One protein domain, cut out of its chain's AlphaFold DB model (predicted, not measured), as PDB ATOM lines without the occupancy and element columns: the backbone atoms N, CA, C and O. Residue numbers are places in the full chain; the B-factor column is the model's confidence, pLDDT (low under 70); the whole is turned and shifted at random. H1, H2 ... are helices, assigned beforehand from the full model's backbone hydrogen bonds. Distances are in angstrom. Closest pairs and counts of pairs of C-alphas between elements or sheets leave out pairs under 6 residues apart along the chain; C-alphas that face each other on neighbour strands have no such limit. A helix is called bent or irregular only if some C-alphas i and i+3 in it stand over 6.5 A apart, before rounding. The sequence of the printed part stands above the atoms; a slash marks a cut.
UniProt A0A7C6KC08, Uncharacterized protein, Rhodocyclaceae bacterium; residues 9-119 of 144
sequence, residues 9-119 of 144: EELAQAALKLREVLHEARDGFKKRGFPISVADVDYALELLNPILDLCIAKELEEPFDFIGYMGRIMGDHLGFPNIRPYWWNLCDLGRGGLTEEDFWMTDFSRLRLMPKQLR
ATOM      1  N   GLU A   9      91.637-142.661 233.364       98.06
ATOM      2  CA  GLU A   9      92.586-143.458 232.588       98.06
ATOM      3  C   GLU A   9      92.034-143.831 231.207       98.06
ATOM      4  O   GLU A   9      92.688-143.577 230.194       98.06
ATOM      5  N   GLU A  10      90.827-144.390 231.155       98.12
ATOM      6  CA  GLU A  10      90.162-144.797 229.919       98.12
ATOM      7  C   GLU A  10      89.871-143.585 229.032       98.12
ATOM      8  O   GLU A  10      90.080-143.624 227.819       98.12
ATOM      9  N   LEU A  11      89.446-142.476 229.641       98.06
ATOM     10  CA  LEU A  11      89.193-141.220 228.950       98.06
ATOM     11  C   LEU A  11      90.474-140.639 228.339       98.06
ATOM     12  O   LEU A  11      90.456-140.214 227.184       98.06
ATOM     13  N   ALA A  12      91.592-140.656 229.072       98.56
ATOM     14  CA  ALA A  12      92.890-140.218 228.562       98.56
ATOM     15  C   ALA A  12      93.332-141.057 227.354       98.56
ATOM     16  O   ALA A  12      93.764-140.511 226.337       98.56
ATOM     17  N   GLN A  13      93.174-142.382 227.436       98.62
ATOM     18  CA  GLN A  13      93.494-143.296 226.339       98.62
ATOM     19  C   GLN A  13      92.595-143.064 225.119       98.62
ATOM     20  O   GLN A  13      93.090-143.011 223.993       98.62
ATOM     21  N   ALA A  14      91.289-142.883 225.325       98.50
ATOM     22  CA  ALA A  14      90.346-142.600 224.250       98.50
ATOM     23  C   ALA A  14      90.644-141.261 223.559       98.50
ATOM     24  O   ALA A  14      90.632-141.190 222.330       98.50
ATOM     25  N   ALA A  15      90.966-140.220 224.332       98.56
ATOM     26  CA  ALA A  15      91.320-138.903 223.811       98.56
ATOM     27  C   ALA A  15      92.611-138.941 222.984       98.56
ATOM     28  O   ALA A  15      92.639-138.429 221.861       98.56
ATOM     29  N   LEU A  16      93.654-139.603 223.500       98.62
ATOM     30  CA  LEU A  16      94.895-139.818 222.760       98.62
ATOM     31  C   LEU A  16      94.621-140.576 221.459       98.62
ATOM     32  O   LEU A  16      95.067-140.154 220.391       98.62
ATOM     33  N   LYS A  17      93.829-141.653 221.527       98.50
ATOM     34  CA  LYS A  17      93.562-142.477 220.353       98.50
ATOM     35  C   LYS A  17      92.762-141.740 219.281       98.50
ATOM     36  O   LYS A  17      93.068-141.874 218.097       98.50
ATOM     37  N   LEU A  18      91.769-140.942 219.671       98.38
ATOM     38  CA  LEU A  18      91.029-140.107 218.727       98.38
ATOM     39  C   LEU A  18      91.956-139.093 218.044       98.38
ATOM     40  O   LEU A  18      91.886-138.940 216.826       98.38
ATOM     41  N   ARG A  19      92.845-138.437 218.803       98.50
ATOM     42  CA  ARG A  19      93.821-137.482 218.258       98.50
ATOM     43  C   ARG A  19      94.727-138.138 217.215       98.50
ATOM     44  O   ARG A  19      94.890-137.590 216.127       98.50
ATOM     45  N   GLU A  20      95.275-139.315 217.517       98.38
ATOM     46  CA  GLU A  20      96.081-140.097 216.567       98.38
ATOM     47  C   GLU A  20      95.313-140.372 215.271       98.38
ATOM     48  O   GLU A  20      95.793-140.079 214.179       98.38
ATOM     49  N   VAL A  21      94.089-140.885 215.394       98.12
ATOM     50  CA  VAL A  21      93.244-141.259 214.256       98.12
ATOM     51  C   VAL A  21      92.867-140.048 213.402       98.12
ATOM     52  O   VAL A  21      92.817-140.155 212.176       98.12
ATOM     53  N   LEU A  22      92.634-138.886 214.016       98.00
ATOM     54  CA  LEU A  22      92.407-137.638 213.289       98.00
ATOM     55  C   LEU A  22      93.660-137.226 212.505       98.00
ATOM     56  O   LEU A  22      93.555-136.927 211.317       98.00
ATOM     57  N   HIS A  23      94.852-137.284 213.104       98.44
ATOM     58  CA  HIS A  23      96.097-137.004 212.379       98.44
ATOM     59  C   HIS A  23      96.340-137.987 211.223       98.44
ATOM     60  O   HIS A  23      96.667-137.560 210.115       98.44
ATOM     61  N   GLU A  24      96.113-139.284 211.434       98.12
ATOM     62  CA  GLU A  24      96.210-140.294 210.375       98.12
ATOM     63  C   GLU A  24      95.209-140.034 209.241       98.12
ATOM     64  O   GLU A  24      95.565-140.111 208.060       98.12
ATOM     65  N   ALA A  25      93.961-139.691 209.578       97.31
ATOM     66  CA  ALA A  25      92.929-139.359 208.601       97.31
ATOM     67  C   ALA A  25      93.318-138.122 207.787       97.31
ATOM     68  O   ALA A  25      93.262-138.155 206.555       97.31
ATOM     69  N   ARG A  26      93.791-137.066 208.457       97.88
ATOM     70  CA  ARG A  26      94.299-135.847 207.825       97.88
ATOM     71  C   ARG A  26      95.400-136.149 206.813       97.88
ATOM     72  O   ARG A  26      95.320-135.715 205.663       97.88
ATOM     73  N   ASP A  27      96.410-136.913 207.216       98.00
ATOM     74  CA  ASP A  27      97.524-137.282 206.343       98.00
ATOM     75  C   ASP A  27      97.061-138.163 205.178       98.00
ATOM     76  O   ASP A  27      97.523-138.001 204.043       98.00
ATOM     77  N   GLY A  28      96.109-139.064 205.428       97.50
ATOM     78  CA  GLY A  28      95.448-139.864 204.401       97.50
ATOM     79  C   GLY A  28      94.719-139.007 203.362       97.50
ATOM     80  O   GLY A  28      94.901-139.211 202.160       97.50
ATOM     81  N   PHE A  29      93.934-138.018 203.797       97.00
ATOM     82  CA  PHE A  29      93.229-137.086 202.913       97.00
ATOM     83  C   PHE A  29      94.190-136.203 202.125       97.00
ATOM     84  O   PHE A  29      94.012-136.029 200.917       97.00
ATOM     85  N   LYS A  30      95.260-135.725 202.766       97.81
ATOM     86  CA  LYS A  30      96.309-134.946 202.106       97.81
ATOM     87  C   LYS A  30      96.977-135.740 200.985       97.81
ATOM     88  O   LYS A  30      97.102-135.236 199.874       97.81
ATOM     89  N   LYS A  31      97.348-137.000 201.244       97.88
ATOM     90  CA  LYS A  31      97.950-137.896 200.236       97.88
ATOM     91  C   LYS A  31      97.011-138.190 199.063       97.88
ATOM     92  O   LYS A  31      97.483-138.387 197.951       97.88
ATOM     93  N   ARG A  32      95.697-138.225 199.305       96.56
ATOM     94  CA  ARG A  32      94.667-138.489 198.285       96.56
ATOM     95  C   ARG A  32      94.192-137.238 197.540       96.56
ATOM     96  O   ARG A  32      93.434-137.370 196.588       96.56
ATOM     97  N   GLY A  33      94.626-136.045 197.954       96.94
ATOM     98  CA  GLY A  33      94.218-134.788 197.328       96.94
ATOM     99  C   GLY A  33      92.799-134.342 197.695       96.94
ATOM    100  O   GLY A  33      92.107-133.783 196.849       96.94
ATOM    101  N   PHE A  34      92.358-134.573 198.937       96.00
ATOM    102  CA  PHE A  34      91.053-134.125 199.449       96.00
ATOM    103  C   PHE A  34      91.198-132.914 200.391       96.00
ATOM    104  O   PHE A  34      91.172-133.081 201.610       96.00
ATOM    105  N   PRO A  35      91.360-131.685 199.864       95.19
ATOM    106  CA  PRO A  35      91.661-130.507 200.682       95.19
ATOM    107  C   PRO A  35      90.523-130.117 201.633       95.19
ATOM    108  O   PRO A  35      90.802-129.665 202.738       95.19
ATOM    109  N   ILE A  36      89.259-130.328 201.244       94.25
ATOM    110  CA  ILE A  36      88.100-130.044 202.106       94.25
ATOM    111  C   ILE A  36      88.135-130.944 203.345       94.25
ATOM    112  O   ILE A  36      88.065-130.450 204.460       94.25
ATOM    113  N   SER A  37      88.360-132.248 203.166       94.81
ATOM    114  CA  SER A  37      88.463-133.185 204.290       94.81
ATOM    115  C   SER A  37      89.678-132.909 205.180       94.81
ATOM    116  O   SER A  37      89.616-133.143 206.380       94.81
ATOM    117  N   VAL A  38      90.784-132.398 204.623       97.06
ATOM    118  CA  VAL A  38      91.918-131.921 205.436       97.06
ATOM    119  C   VAL A  38      91.495-130.735 206.303       97.06
ATOM    120  O   VAL A  38      91.776-130.748 207.496       97.06
ATOM    121  N   ALA A  39      90.791-129.754 205.728       96.12
ATOM    122  CA  ALA A  39      90.301-128.589 206.462       96.12
ATOM    123  C   ALA A  39      89.288-128.971 207.554       96.12
ATOM    124  O   ALA A  39      89.380-128.457 208.664       96.12
ATOM    125  N   ASP A  40      88.385-129.917 207.276       95.56
ATOM    126  CA  ASP A  40      87.428-130.426 208.266       95.56
ATOM    127  C   ASP A  40      88.146-131.080 209.460       95.56
ATOM    128  O   ASP A  40      87.758-130.870 210.611       95.56
ATOM    129  N   VAL A  41      89.223-131.840 209.215       97.00
ATOM    130  CA  VAL A  41      90.026-132.432 210.297       97.00
ATOM    131  C   VAL A  41      90.840-131.382 211.048       97.00
ATOM    132  O   VAL A  41      90.894-131.438 212.276       97.00
ATOM    133  N   ASP A  42      91.461-130.431 210.347       97.44
ATOM    134  CA  ASP A  42      92.218-129.343 210.979       97.44
ATOM    135  C   ASP A  42      91.317-128.531 211.919       97.44
ATOM    136  O   ASP A  42      91.673-128.309 213.075       97.44
ATOM    137  N   TYR A  43      90.110-128.194 211.464       96.06
ATOM    138  CA  TYR A  43      89.109-127.509 212.272       96.06
ATOM    139  C   TYR A  43      88.641-128.350 213.470       96.06
ATOM    140  O   TYR A  43      88.522-127.843 214.586       96.06
ATOM    141  N   ALA A  44      88.421-129.656 213.280       96.44
ATOM    142  CA  ALA A  44      88.058-130.541 214.382       96.44
ATOM    143  C   ALA A  44      89.163-130.629 215.445       96.44
ATOM    144  O   ALA A  44      88.864-130.576 216.637       96.44
ATOM    145  N   LEU A  45      90.428-130.733 215.028       97.25
ATOM    146  CA  LEU A  45      91.578-130.742 215.932       97.25
ATOM    147  C   LEU A  45      91.725-129.407 216.668       97.25
ATOM    148  O   LEU A  45      91.965-129.422 217.868       97.25
ATOM    149  N   GLU A  46      91.545-128.272 215.991       96.50
ATOM    150  CA  GLU A  46      91.604-126.943 216.612       96.50
ATOM    151  C   GLU A  46      90.625-126.818 217.788       96.50
ATOM    152  O   GLU A  46      91.021-126.420 218.883       96.50
ATOM    153  N   LEU A  47      89.369-127.228 217.589       94.94
ATOM    154  CA  LEU A  47      88.335-127.144 218.622       94.94
ATOM    155  C   LEU A  47      88.484-128.212 219.711       94.94
ATOM    156  O   LEU A  47      88.250-127.942 220.888       94.94
ATOM    157  N   LEU A  48      88.863-129.437 219.340       96.38
ATOM    158  CA  LEU A  48      88.951-130.544 220.291       96.38
ATOM    159  C   LEU A  48      90.233-130.515 221.120       96.38
ATOM    160  O   LEU A  48      90.198-130.969 222.262       96.38
ATOM    161  N   ASN A  49      91.351-130.011 220.592       97.06
ATOM    162  CA  ASN A  49      92.655-130.122 221.248       97.06
ATOM    163  C   ASN A  49      92.671-129.646 222.706       97.06
ATOM    164  O   ASN A  49      93.137-130.433 223.528       97.06
ATOM    165  N   PRO A  50      92.097-128.481 223.073       96.50
ATOM    166  CA  PRO A  50      92.066-128.042 224.468       96.50
ATOM    167  C   PRO A  50      91.382-129.045 225.407       96.50
ATOM    168  O   PRO A  50      91.839-129.284 226.521       96.50
ATOM    169  N   ILE A  51      90.291-129.671 224.959       96.81
ATOM    170  CA  ILE A  51      89.535-130.638 225.765       96.81
ATOM    171  C   ILE A  51      90.240-131.995 225.772       96.81
ATOM    172  O   ILE A  51      90.307-132.658 226.804       96.81
ATOM    173  N   LEU A  52      90.814-132.400 224.638       98.06
ATOM    174  CA  LEU A  52      91.622-133.612 224.551       98.06
ATOM    175  C   LEU A  52      92.864-133.516 225.445       98.06
ATOM    176  O   LEU A  52      93.210-134.512 226.073       98.06
ATOM    177  N   ASP A  53      93.492-132.344 225.561       98.38
ATOM    178  CA  ASP A  53      94.622-132.120 226.469       98.38
ATOM    179  C   ASP A  53      94.206-132.311 227.930       98.38
ATOM    180  O   ASP A  53      94.888-133.029 228.657       98.38
ATOM    181  N   LEU A  54      93.042-131.789 228.339       97.75
ATOM    182  CA  LEU A  54      92.494-132.042 229.678       97.75
ATOM    183  C   LEU A  54      92.220-133.526 229.928       97.75
ATOM    184  O   LEU A  54      92.517-134.040 231.008       97.75
ATOM    185  N   CYS A  55      91.660-134.236 228.946       98.12
ATOM    186  CA  CYS A  55      91.447-135.677 229.050       98.12
ATOM    187  C   CYS A  55      92.776-136.422 229.216       98.12
ATOM    188  O   CYS A  55      92.915-137.231 230.130       98.12
ATOM    189  N   ILE A  56      93.763-136.130 228.364       98.50
ATOM    190  CA  ILE A  56      95.080-136.786 228.347       98.50
ATOM    191  C   ILE A  56      95.852-136.511 229.643       98.50
ATOM    192  O   ILE A  56      96.443-137.429 230.211       98.50
ATOM    193  N   ALA A  57      95.799-135.276 230.146       98.12
ATOM    194  CA  ALA A  57      96.393-134.882 231.420       98.12
ATOM    195  C   ALA A  57      95.617-135.411 232.642       98.12
ATOM    196  O   ALA A  57      96.089-135.282 233.770       98.12
ATOM    197  N   LYS A  58      94.451-136.046 232.434       97.69
ATOM    198  CA  LYS A  58      93.538-136.534 233.488       97.69
ATOM    199  C   LYS A  58      92.977-135.410 234.369       97.69
ATOM    200  O   LYS A  58      92.588-135.622 235.525       97.69
ATOM    201  N   GLU A  59      92.896-134.218 233.796       96.88
ATOM    202  CA  GLU A  59      92.433-132.986 234.428       96.88
ATOM    203  C   GLU A  59      90.956-132.705 234.155       96.88
ATOM    204  O   GLU A  59      90.387-131.833 234.799       96.88
ATOM    205  N   LEU A  60      90.290-133.454 233.266       95.88
ATOM    206  CA  LEU A  60      88.837-133.351 233.129       95.88
ATOM    207  C   LEU A  60      88.145-133.901 234.389       95.88
ATOM    208  O   LEU A  60      88.185-135.098 234.684       95.88
ATOM    209  N   GLU A  61      87.531-133.006 235.160       92.56
ATOM    210  CA  GLU A  61      86.949-133.322 236.474       92.56
ATOM    211  C   GLU A  61      85.452-133.628 236.441       92.56
ATOM    212  O   GLU A  61      84.917-134.199 237.392       92.56
ATOM    213  N   GLU A  62      84.770-133.244 235.369       94.81
ATOM    214  CA  GLU A  62      83.320-133.325 235.258       94.81
ATOM    215  C   GLU A  62      82.887-133.858 233.888       94.81
ATOM    216  O   GLU A  62      83.649-133.747 232.922       94.81
ATOM    217  N   PRO A  63      81.676-134.440 233.795       96.00
ATOM    218  CA  PRO A  63      81.124-134.895 232.533       96.00
ATOM    219  C   PRO A  63      81.065-133.776 231.491       96.00
ATOM    220  O   PRO A  63      80.783-132.620 231.815       96.00
ATOM    221  N   PHE A  64      81.282-134.134 230.229       96.44
ATOM    222  CA  PHE A  64      81.299-133.195 229.115       96.44
ATOM    223  C   PHE A  64      80.540-133.742 227.904       96.44
ATOM    224  O   PHE A  64      80.728-134.887 227.491       96.44
ATOM    225  N   ASP A  65      79.682-132.900 227.321       95.75
ATOM    226  CA  ASP A  65      78.836-133.263 226.185       95.75
ATOM    227  C   ASP A  65      79.598-133.120 224.861       95.75
ATOM    228  O   ASP A  65      79.419-132.164 224.105       95.75
ATOM    229  N   PHE A  66      80.463-134.094 224.573       95.75
ATOM    230  CA  PHE A  66      81.201-134.154 223.310       95.75
ATOM    231  C   PHE A  66      80.269-134.156 222.087       95.75
ATOM    232  O   PHE A  66      80.564-133.500 221.085       95.75
ATOM    233  N   ILE A  67      79.119-134.836 222.169       93.31
ATOM    234  CA  ILE A  67      78.132-134.894 221.080       93.31
ATOM    235  C   ILE A  67      77.535-133.508 220.842       93.31
ATOM    236  O   ILE A  67      77.517-133.031 219.708       93.31
ATOM    237  N   GLY A  68      77.082-132.834 221.897       91.81
ATOM    238  CA  GLY A  68      76.556-131.476 221.825       91.81
ATOM    239  C   GLY A  68      77.594-130.454 221.354       91.81
ATOM    240  O   GLY A  68      77.234-129.495 220.669       91.81
ATOM    241  N   TYR A  69      78.870-130.677 221.679       93.75
ATOM    242  CA  TYR A  69      79.975-129.792 221.320       93.75
ATOM    243  C   TYR A  69      80.399-129.921 219.849       93.75
ATOM    244  O   TYR A  69      80.528-128.912 219.159       93.75
ATOM    245  N   MET A  70      80.589-131.147 219.347       93.56
ATOM    246  CA  MET A  70      81.216-131.402 218.035       93.56
ATOM    247  C   MET A  70      80.458-132.392 217.143       93.56
ATOM    248  O   MET A  70      80.901-132.685 216.031       93.56
ATOM    249  N   GLY A  71      79.299-132.890 217.576       87.38
ATOM    250  CA  GLY A  71      78.567-133.968 216.909       87.38
ATOM    251  C   GLY A  71      78.226-133.695 215.444       87.38
ATOM    252  O   GLY A  71      78.254-134.621 214.643       87.38
ATOM    253  N   ARG A  72      77.987-132.434 215.062       86.50
ATOM    254  CA  ARG A  72      77.723-132.068 213.662       86.50
ATOM    255  C   ARG A  72      78.947-132.276 212.769       86.50
ATOM    256  O   ARG A  72      78.847-132.918 211.736       86.50
ATOM    257  N   ILE A  73      80.112-131.780 213.176       89.69
ATOM    258  CA  ILE A  73      81.353-131.929 212.397       89.69
ATOM    259  C   ILE A  73      81.779-133.399 212.398       89.69
ATOM    260  O   ILE A  73      82.043-133.982 211.349       89.69
ATOM    261  N   MET A  74      81.768-134.028 213.574       91.81
ATOM    262  CA  MET A  74      82.186-135.422 213.728       91.81
ATOM    263  C   MET A  74      81.236-136.413 213.044       91.81
ATOM    264  O   MET A  74      81.675-137.477 212.615       91.81
ATOM    265  N   GLY A  75      79.951-136.079 212.929       86.44
ATOM    266  CA  GLY A  75      78.935-136.893 212.264       86.44
ATOM    267  C   GLY A  75      78.844-136.644 210.760       86.44
ATOM    268  O   GLY A  75      78.962-137.590 209.984       86.44
ATOM    269  N   ASP A  76      78.662-135.387 210.350       87.00
ATOM    270  CA  ASP A  76      78.356-135.031 208.959       87.00
ATOM    271  C   ASP A  76      79.618-134.995 208.086       87.00
ATOM    272  O   ASP A  76      79.582-135.409 206.928       87.00
ATOM    273  N   HIS A  77      80.741-134.522 208.637       88.88
ATOM    274  CA  HIS A  77      81.980-134.295 207.883       88.88
ATOM    275  C   HIS A  77      83.029-135.376 208.134       88.88
ATOM    276  O   HIS A  77      83.724-135.797 207.210       88.88
ATOM    277  N   LEU A  78      83.134-135.854 209.377       92.25
ATOM    278  CA  LEU A  78      84.151-136.822 209.801       92.25
ATOM    279  C   LEU A  78      83.566-138.175 210.228       92.25
ATOM    280  O   LEU A  78      84.247-138.964 210.885       92.25
ATOM    281  N   GLY A  79      82.345-138.496 209.787       88.69
ATOM    282  CA  GLY A  79      81.638-139.752 210.071       88.69
ATOM    283  C   GLY A  79      82.253-141.011 209.440       88.69
ATOM    284  O   GLY A  79      81.565-142.019 209.260       88.69
ATOM    285  N   PHE A  80      83.537-140.974 209.078       92.38
ATOM    286  CA  PHE A  80      84.239-142.063 208.418       92.38
ATOM    287  C   PHE A  80      84.379-143.290 209.334       92.38
ATOM    288  O   PHE A  80      84.613-143.139 210.539       92.38
ATOM    289  N   PRO A  81      84.322-144.521 208.784       92.94
ATOM    290  CA  PRO A  81      84.404-145.751 209.577       92.94
ATOM    291  C   PRO A  81      85.667-145.879 210.435       92.94
ATOM    292  O   PRO A  81      85.635-146.537 211.469       92.94
ATOM    293  N   ASN A  82      86.774-145.255 210.028       92.62
ATOM    294  CA  ASN A  82      88.033-145.276 210.768       92.62
ATOM    295  C   ASN A  82      88.101-144.241 211.903       92.62
ATOM    296  O   ASN A  82      88.964-144.388 212.752       92.62
ATOM    297  N   ILE A  83      87.224-143.230 211.936       95.81
ATOM    298  CA  ILE A  83      87.186-142.185 212.981       95.81
ATOM    299  C   ILE A  83      86.045-142.455 213.962       95.81
ATOM    300  O   ILE A  83      86.217-142.394 215.180       95.81
ATOM    301  N   ARG A  84      84.874-142.799 213.417       95.06
ATOM    302  CA  ARG A  84      83.606-142.897 214.140       95.06
ATOM    303  C   ARG A  84      83.674-143.744 215.424       95.06
ATOM    304  O   ARG A  84      83.168-143.260 216.433       95.06
ATOM    305  N   PRO A  85      84.274-144.951 215.458       96.81
ATOM    306  CA  PRO A  85      84.320-145.749 216.687       96.81
ATOM    307  C   PRO A  85      85.068-145.054 217.831       96.81
ATOM    308  O   PRO A  85      84.629-145.101 218.976       96.81
ATOM    309  N   TYR A  86      86.165-144.364 217.516       97.88
ATOM    310  CA  TYR A  86      86.975-143.650 218.503       97.88
ATOM    311  C   TYR A  86      86.268-142.399 219.019       97.88
ATOM    312  O   TYR A  86      86.355-142.088 220.205       97.88
ATOM    313  N   TRP A  87      85.518-141.723 218.145       97.38
ATOM    314  CA  TRP A  87      84.663-140.608 218.532       97.38
ATOM    315  C   TRP A  87      83.569-141.041 219.514       97.38
ATOM    316  O   TRP A  87      83.443-140.452 220.583       97.38
ATOM    317  N   TRP A  88      82.817-142.101 219.196       96.31
ATOM    318  CA  TRP A  88      81.743-142.579 220.074       96.31
ATOM    319  C   TRP A  88      82.263-143.074 221.420       96.31
ATOM    320  O   TRP A  88      81.682-142.736 222.445       96.31
ATOM    321  N   ASN A  89      83.400-143.772 221.434       97.50
ATOM    322  CA  ASN A  89      84.023-144.191 222.685       97.50
ATOM    323  C   ASN A  89      84.388-142.993 223.584       97.50
ATOM    324  O   ASN A  89      84.137-143.020 224.787       97.50
ATOM    325  N   LEU A  90      84.937-141.914 223.007       97.69
ATOM    326  CA  LEU A  90      85.216-140.686 223.757       97.69
ATOM    327  C   LEU A  90      83.927-140.055 224.307       97.69
ATOM    328  O   LEU A  90      83.896-139.660 225.471       97.69
ATOM    329  N   CYS A  91      82.866-139.986 223.496       96.81
ATOM    330  CA  CYS A  91      81.563-139.472 223.923       96.81
ATOM    331  C   CYS A  91      80.981-140.273 225.093       96.81
ATOM    332  O   CYS A  91      80.498-139.681 226.055       96.81
ATOM    333  N   ASP A  92      81.056-141.603 225.029       97.06
ATOM    334  CA  ASP A  92      80.526-142.485 226.067       97.06
ATOM    335  C   ASP A  92      81.271-142.301 227.394       97.06
ATOM    336  O   ASP A  92      80.643-142.121 228.441       97.06
ATOM    337  N   LEU A  93      82.604-142.245 227.351       97.56
ATOM    338  CA  LEU A  93      83.438-141.979 228.526       97.56
ATOM    339  C   LEU A  93      83.229-140.561 229.079       97.56
ATOM    340  O   LEU A  93      83.224-140.366 230.298       97.56
ATOM    341  N   GLY A  94      82.996-139.585 228.199       96.81
ATOM    342  CA  GLY A  94      82.720-138.193 228.551       96.81
ATOM    343  C   GLY A  94      81.466-137.996 229.405       96.81
ATOM    344  O   GLY A  94      81.393-137.018 230.146       96.81
ATOM    345  N   ARG A  95      80.518-138.945 229.398       96.31
ATOM    346  CA  ARG A  95      79.336-138.911 230.280       96.31
ATOM    347  C   ARG A  95      79.655-139.220 231.747       96.31
ATOM    348  O   ARG A  95      78.779-139.100 232.600       96.31
ATOM    349  N   GLY A  96      80.887-139.626 232.070       95.00
ATOM    350  CA  GLY A  96      81.312-139.868 233.453       95.00
ATOM    351  C   GLY A  96      80.598-141.051 234.113       95.00
ATOM    352  O   GLY A  96      80.246-140.985 235.292       95.00
ATOM    353  N   GLY A  97      80.333-142.110 233.339       93.94
ATOM    354  CA  GLY A  97      79.654-143.323 233.810       93.94
ATOM    355  C   GLY A  97      78.135-143.194 233.959       93.94
ATOM    356  O   GLY A  97      77.490-144.141 234.402       93.94
ATOM    357  N   LEU A  98      77.559-142.046 233.592       94.69
ATOM    358  CA  LEU A  98      76.114-141.878 233.497       94.69
ATOM    359  C   LEU A  98      75.574-142.599 232.261       94.69
ATOM    360  O   LEU A  98      76.238-142.665 231.221       94.69
ATOM    361  N   THR A  99      74.341-143.097 232.367       93.88
ATOM    362  CA  THR A  99      73.595-143.515 231.180       93.88
ATOM    363  C   THR A  99      73.368-142.309 230.274       93.88
ATOM    364  O   THR A  99      73.460-141.157 230.710       93.88
ATOM    365  N   GLU A 100      73.075-142.559 229.001       92.06
ATOM    366  CA  GLU A 100      72.735-141.478 228.087       92.06
ATOM    367  C   GLU A 100      71.561-140.651 228.634       92.06
ATOM    368  O   GLU A 100      71.713-139.448 228.825       92.06
ATOM    369  N   GLU A 101      70.443-141.292 228.980       92.88
ATOM    370  CA  GLU A 101      69.247-140.628 229.514       92.88
ATOM    371  C   GLU A 101      69.550-139.771 230.755       92.88
ATOM    372  O   GLU A 101      69.187-138.594 230.794       92.88
ATOM    373  N   ASP A 102      70.292-140.313 231.727       94.00
ATOM    374  CA  ASP A 102      70.676-139.562 232.926       94.00
ATOM    375  C   ASP A 102      71.554-138.356 232.585       94.00
ATOM    376  O   ASP A 102      71.390-137.280 233.165       94.00
ATOM    377  N   PHE A 103      72.483-138.519 231.639       94.81
ATOM    378  CA  PHE A 103      73.384-137.455 231.213       94.81
ATOM    379  C   PHE A 103      72.631-136.288 230.563       94.81
ATOM    380  O   PHE A 103      72.889-135.133 230.914       94.81
ATOM    381  N   TRP A 104      71.658-136.568 229.690       92.31
ATOM    382  CA  TRP A 104      70.817-135.546 229.045       92.31
ATOM    383  C   TRP A 104      69.998-134.721 230.046       92.31
ATOM    384  O   TRP A 104      69.648-133.574 229.771       92.31
ATOM    385  N   MET A 105      69.721-135.273 231.229       92.88
ATOM    386  CA  MET A 105      69.014-134.572 232.302       92.88
ATOM    387  C   MET A 105      69.927-133.683 233.160       92.88
ATOM    388  O   MET A 105      69.425-132.889 233.960       92.88
ATOM    389  N   THR A 106      71.253-133.777 233.001       92.06
ATOM    390  CA  THR A 106      72.218-132.947 233.738       92.06
ATOM    391  C   THR A 106      72.360-131.541 233.158       92.06
ATOM    392  O   THR A 106      72.146-131.302 231.967       92.06
ATOM    393  N   ASP A 107      72.820-130.606 233.993       92.00
ATOM    394  CA  ASP A 107      73.172-129.254 233.546       92.00
ATOM    395  C   ASP A 107      74.350-129.253 232.560       92.00
ATOM    396  O   ASP A 107      74.408-128.381 231.697       92.00
ATOM    397  N   PHE A 108      75.250-130.246 232.628       91.62
ATOM    398  CA  PHE A 108      76.377-130.372 231.697       91.62
ATOM    399  C   PHE A 108      75.897-130.457 230.247       91.62
ATOM    400  O   PHE A 108      76.397-129.722 229.396       91.62
ATOM    401  N   SER A 109      74.888-131.293 229.986       91.19
ATOM    402  CA  SER A 109      74.294-131.431 228.653       91.19
ATOM    403  C   SER A 109      73.307-130.303 228.348       91.19
ATOM    404  O   SER A 109      73.425-129.628 227.323       91.19
ATOM    405  N   ARG A 110      72.368-130.015 229.262       91.94
ATOM    406  CA  ARG A 110      71.298-129.030 229.022       91.94
ATOM    407  C   ARG A 110      71.811-127.615 228.788       91.94
ATOM    408  O   ARG A 110      71.254-126.901 227.956       91.94
ATOM    409  N   LEU A 111      72.835-127.206 229.534       90.38
ATOM    410  CA  LEU A 111      73.442-125.878 229.422       90.38
ATOM    411  C   LEU A 111      74.697-125.884 228.537       90.38
ATOM    412  O   LEU A 111      75.296-124.827 228.356       90.38
ATOM    413  N   ARG A 112      75.090-127.047 227.990       88.62
ATOM    414  CA  ARG A 112      76.294-127.234 227.159       88.62
ATOM    415  C   ARG A 112      77.534-126.604 227.788       88.62
ATOM    416  O   ARG A 112      78.241-125.810 227.167       88.62
ATOM    417  N   LEU A 113      77.756-126.913 229.061       90.12
ATOM    418  CA  LEU A 113      78.829-126.289 229.818       90.12
ATOM    419  C   LEU A 113      80.189-126.753 229.286       90.12
ATOM    420  O   LEU A 113      80.449-127.950 229.193       90.12
ATOM    421  N   MET A 114      81.089-125.805 229.022       92.44
ATOM    422  CA  MET A 114      82.511-126.118 228.832       92.44
ATOM    423  C   MET A 114      83.086-126.744 230.108       92.44
ATOM    424  O   MET A 114      82.560-126.467 231.192       92.44
ATOM    425  N   PRO A 115      84.175-127.527 230.039       91.38
ATOM    426  CA  PRO A 115      84.902-127.943 231.234       91.38
ATOM    427  C   PRO A 115      85.258-126.730 232.095       91.38
ATOM    428  O   PRO A 115      85.688-125.712 231.551       91.38
ATOM    429  N   LYS A 116      85.094-126.814 233.419       89.88
ATOM    430  CA  LYS A 116      85.464-125.746 234.374       89.88
ATOM    431  C   LYS A 116      86.829-125.119 234.091       89.88
ATOM    432  O   LYS A 116      86.958-123.906 234.189       89.88
ATOM    433  N   GLN A 117      87.805-125.931 233.697       91.12
ATOM    434  CA  GLN A 117      89.179-125.542 233.378       91.12
ATOM    435  C   GLN A 117      89.278-124.605 232.162       91.12
ATOM    436  O   GLN A 117      90.251-123.870 232.036       91.12
ATOM    437  N   LEU A 118      88.283-124.630 231.271       89.00
ATOM    438  CA  LEU A 118      88.209-123.805 230.059       89.00
ATOM    439  C   LEU A 118      87.137-122.714 230.147       89.00
ATOM    440  O   LEU A 118      86.952-121.959 229.191       89.00
ATOM    441  N   ARG A 119      86.392-122.629 231.255       85.38
ATOM    442  CA  ARG A 119      85.443-121.530 231.456       85.38
ATOM    443  C   ARG A 119      86.222-120.256 231.775       85.38
ATOM    444  O   ARG A 119      87.223-120.327 232.492       85.38
TER     445      ARG A 119
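AT A GLANCE: This is residues 9 to 119 of the 144 residues of an uncharacterized protein of Rhodocyclaceae bacterium (UniProt A0A7C6KC08). Four helices, H1 to H4, stand side by side in an up-and-down bundle, each running against the one before it; the long hairpin of H1 and H2 makes one side, the shorter H3 and H4 the other. Two small helices, H5 and H6, sit at one end, beyond the start of H3 and the end of H4. The printed part has 111 residues, with six named helices in the order H1 to H6 that hold 78 of them, and no named strand; the class is all helix. The whole is compact, with a radius of gyration of the C-alphas of 13.9 A, and elongated, spanning 42 by 26 by 24 A.

HOW THE PARTS SIT: Start at H1, residues 9 to 32: it touches H2, residues 35 to 56, closest at the C-alphas of Ala 12 and Ile 56, 4.1 A, a hairpin at a shallow tilt of 16 degrees. With residues 10 to 21 alone, H1 touches H4, residues 84 to 94, closest at C-alphas Leu 18 and Tyr 86, 5.4 A. H3, residues 66 to 77, touches H4, closest at C-alphas Phe 66 and Cys 91, 5.4 A, and residues 37 to 44 of H2, closest at C-alphas Asp 40 and His 77, 6.7 A. H1 and H3 are apart, as are H2 and H4. H6, residues 107 to 110, is close to H3 but not clearly touching: C-alphas Gly 68 and Ser 109 are closest, 7.2 A. H5, residues 100 to 104, is only just apart from H4, 8.1 A at the closest C-alphas. Every O i to N i+4 pair is within hydrogen-bond range in H1, H4 and H5, 16 of 18 in H2 and 6 of 8 in H3; H6 is too short for one.

IN THESE COORDINATES: Find C-alpha 9 at (92.586, -143.458, 232.588); H1 runs 34.7 A to C-alpha 32 at (94.667, -138.489, 198.285). H2 runs 28.6 A back, with a kink of 56 degrees near residue 50, and is only just irregular: C-alphas 47 and 50 are 7.0 A apart. H3 spans 15.4 A and is irregular, C-alphas 69 and 72 being 8.3 A apart; H4 spans 15.2 A. H6 ends at C-alpha 110, (71.298, -129.030, 229.022).

THE WHOLE: The C-alphas of Lys 31 and Met 105 are the two farthest apart, 43.3 A. The printed part has no cut and no long link. Its mean pLDDT is 95.0, and no printed residue is under 70.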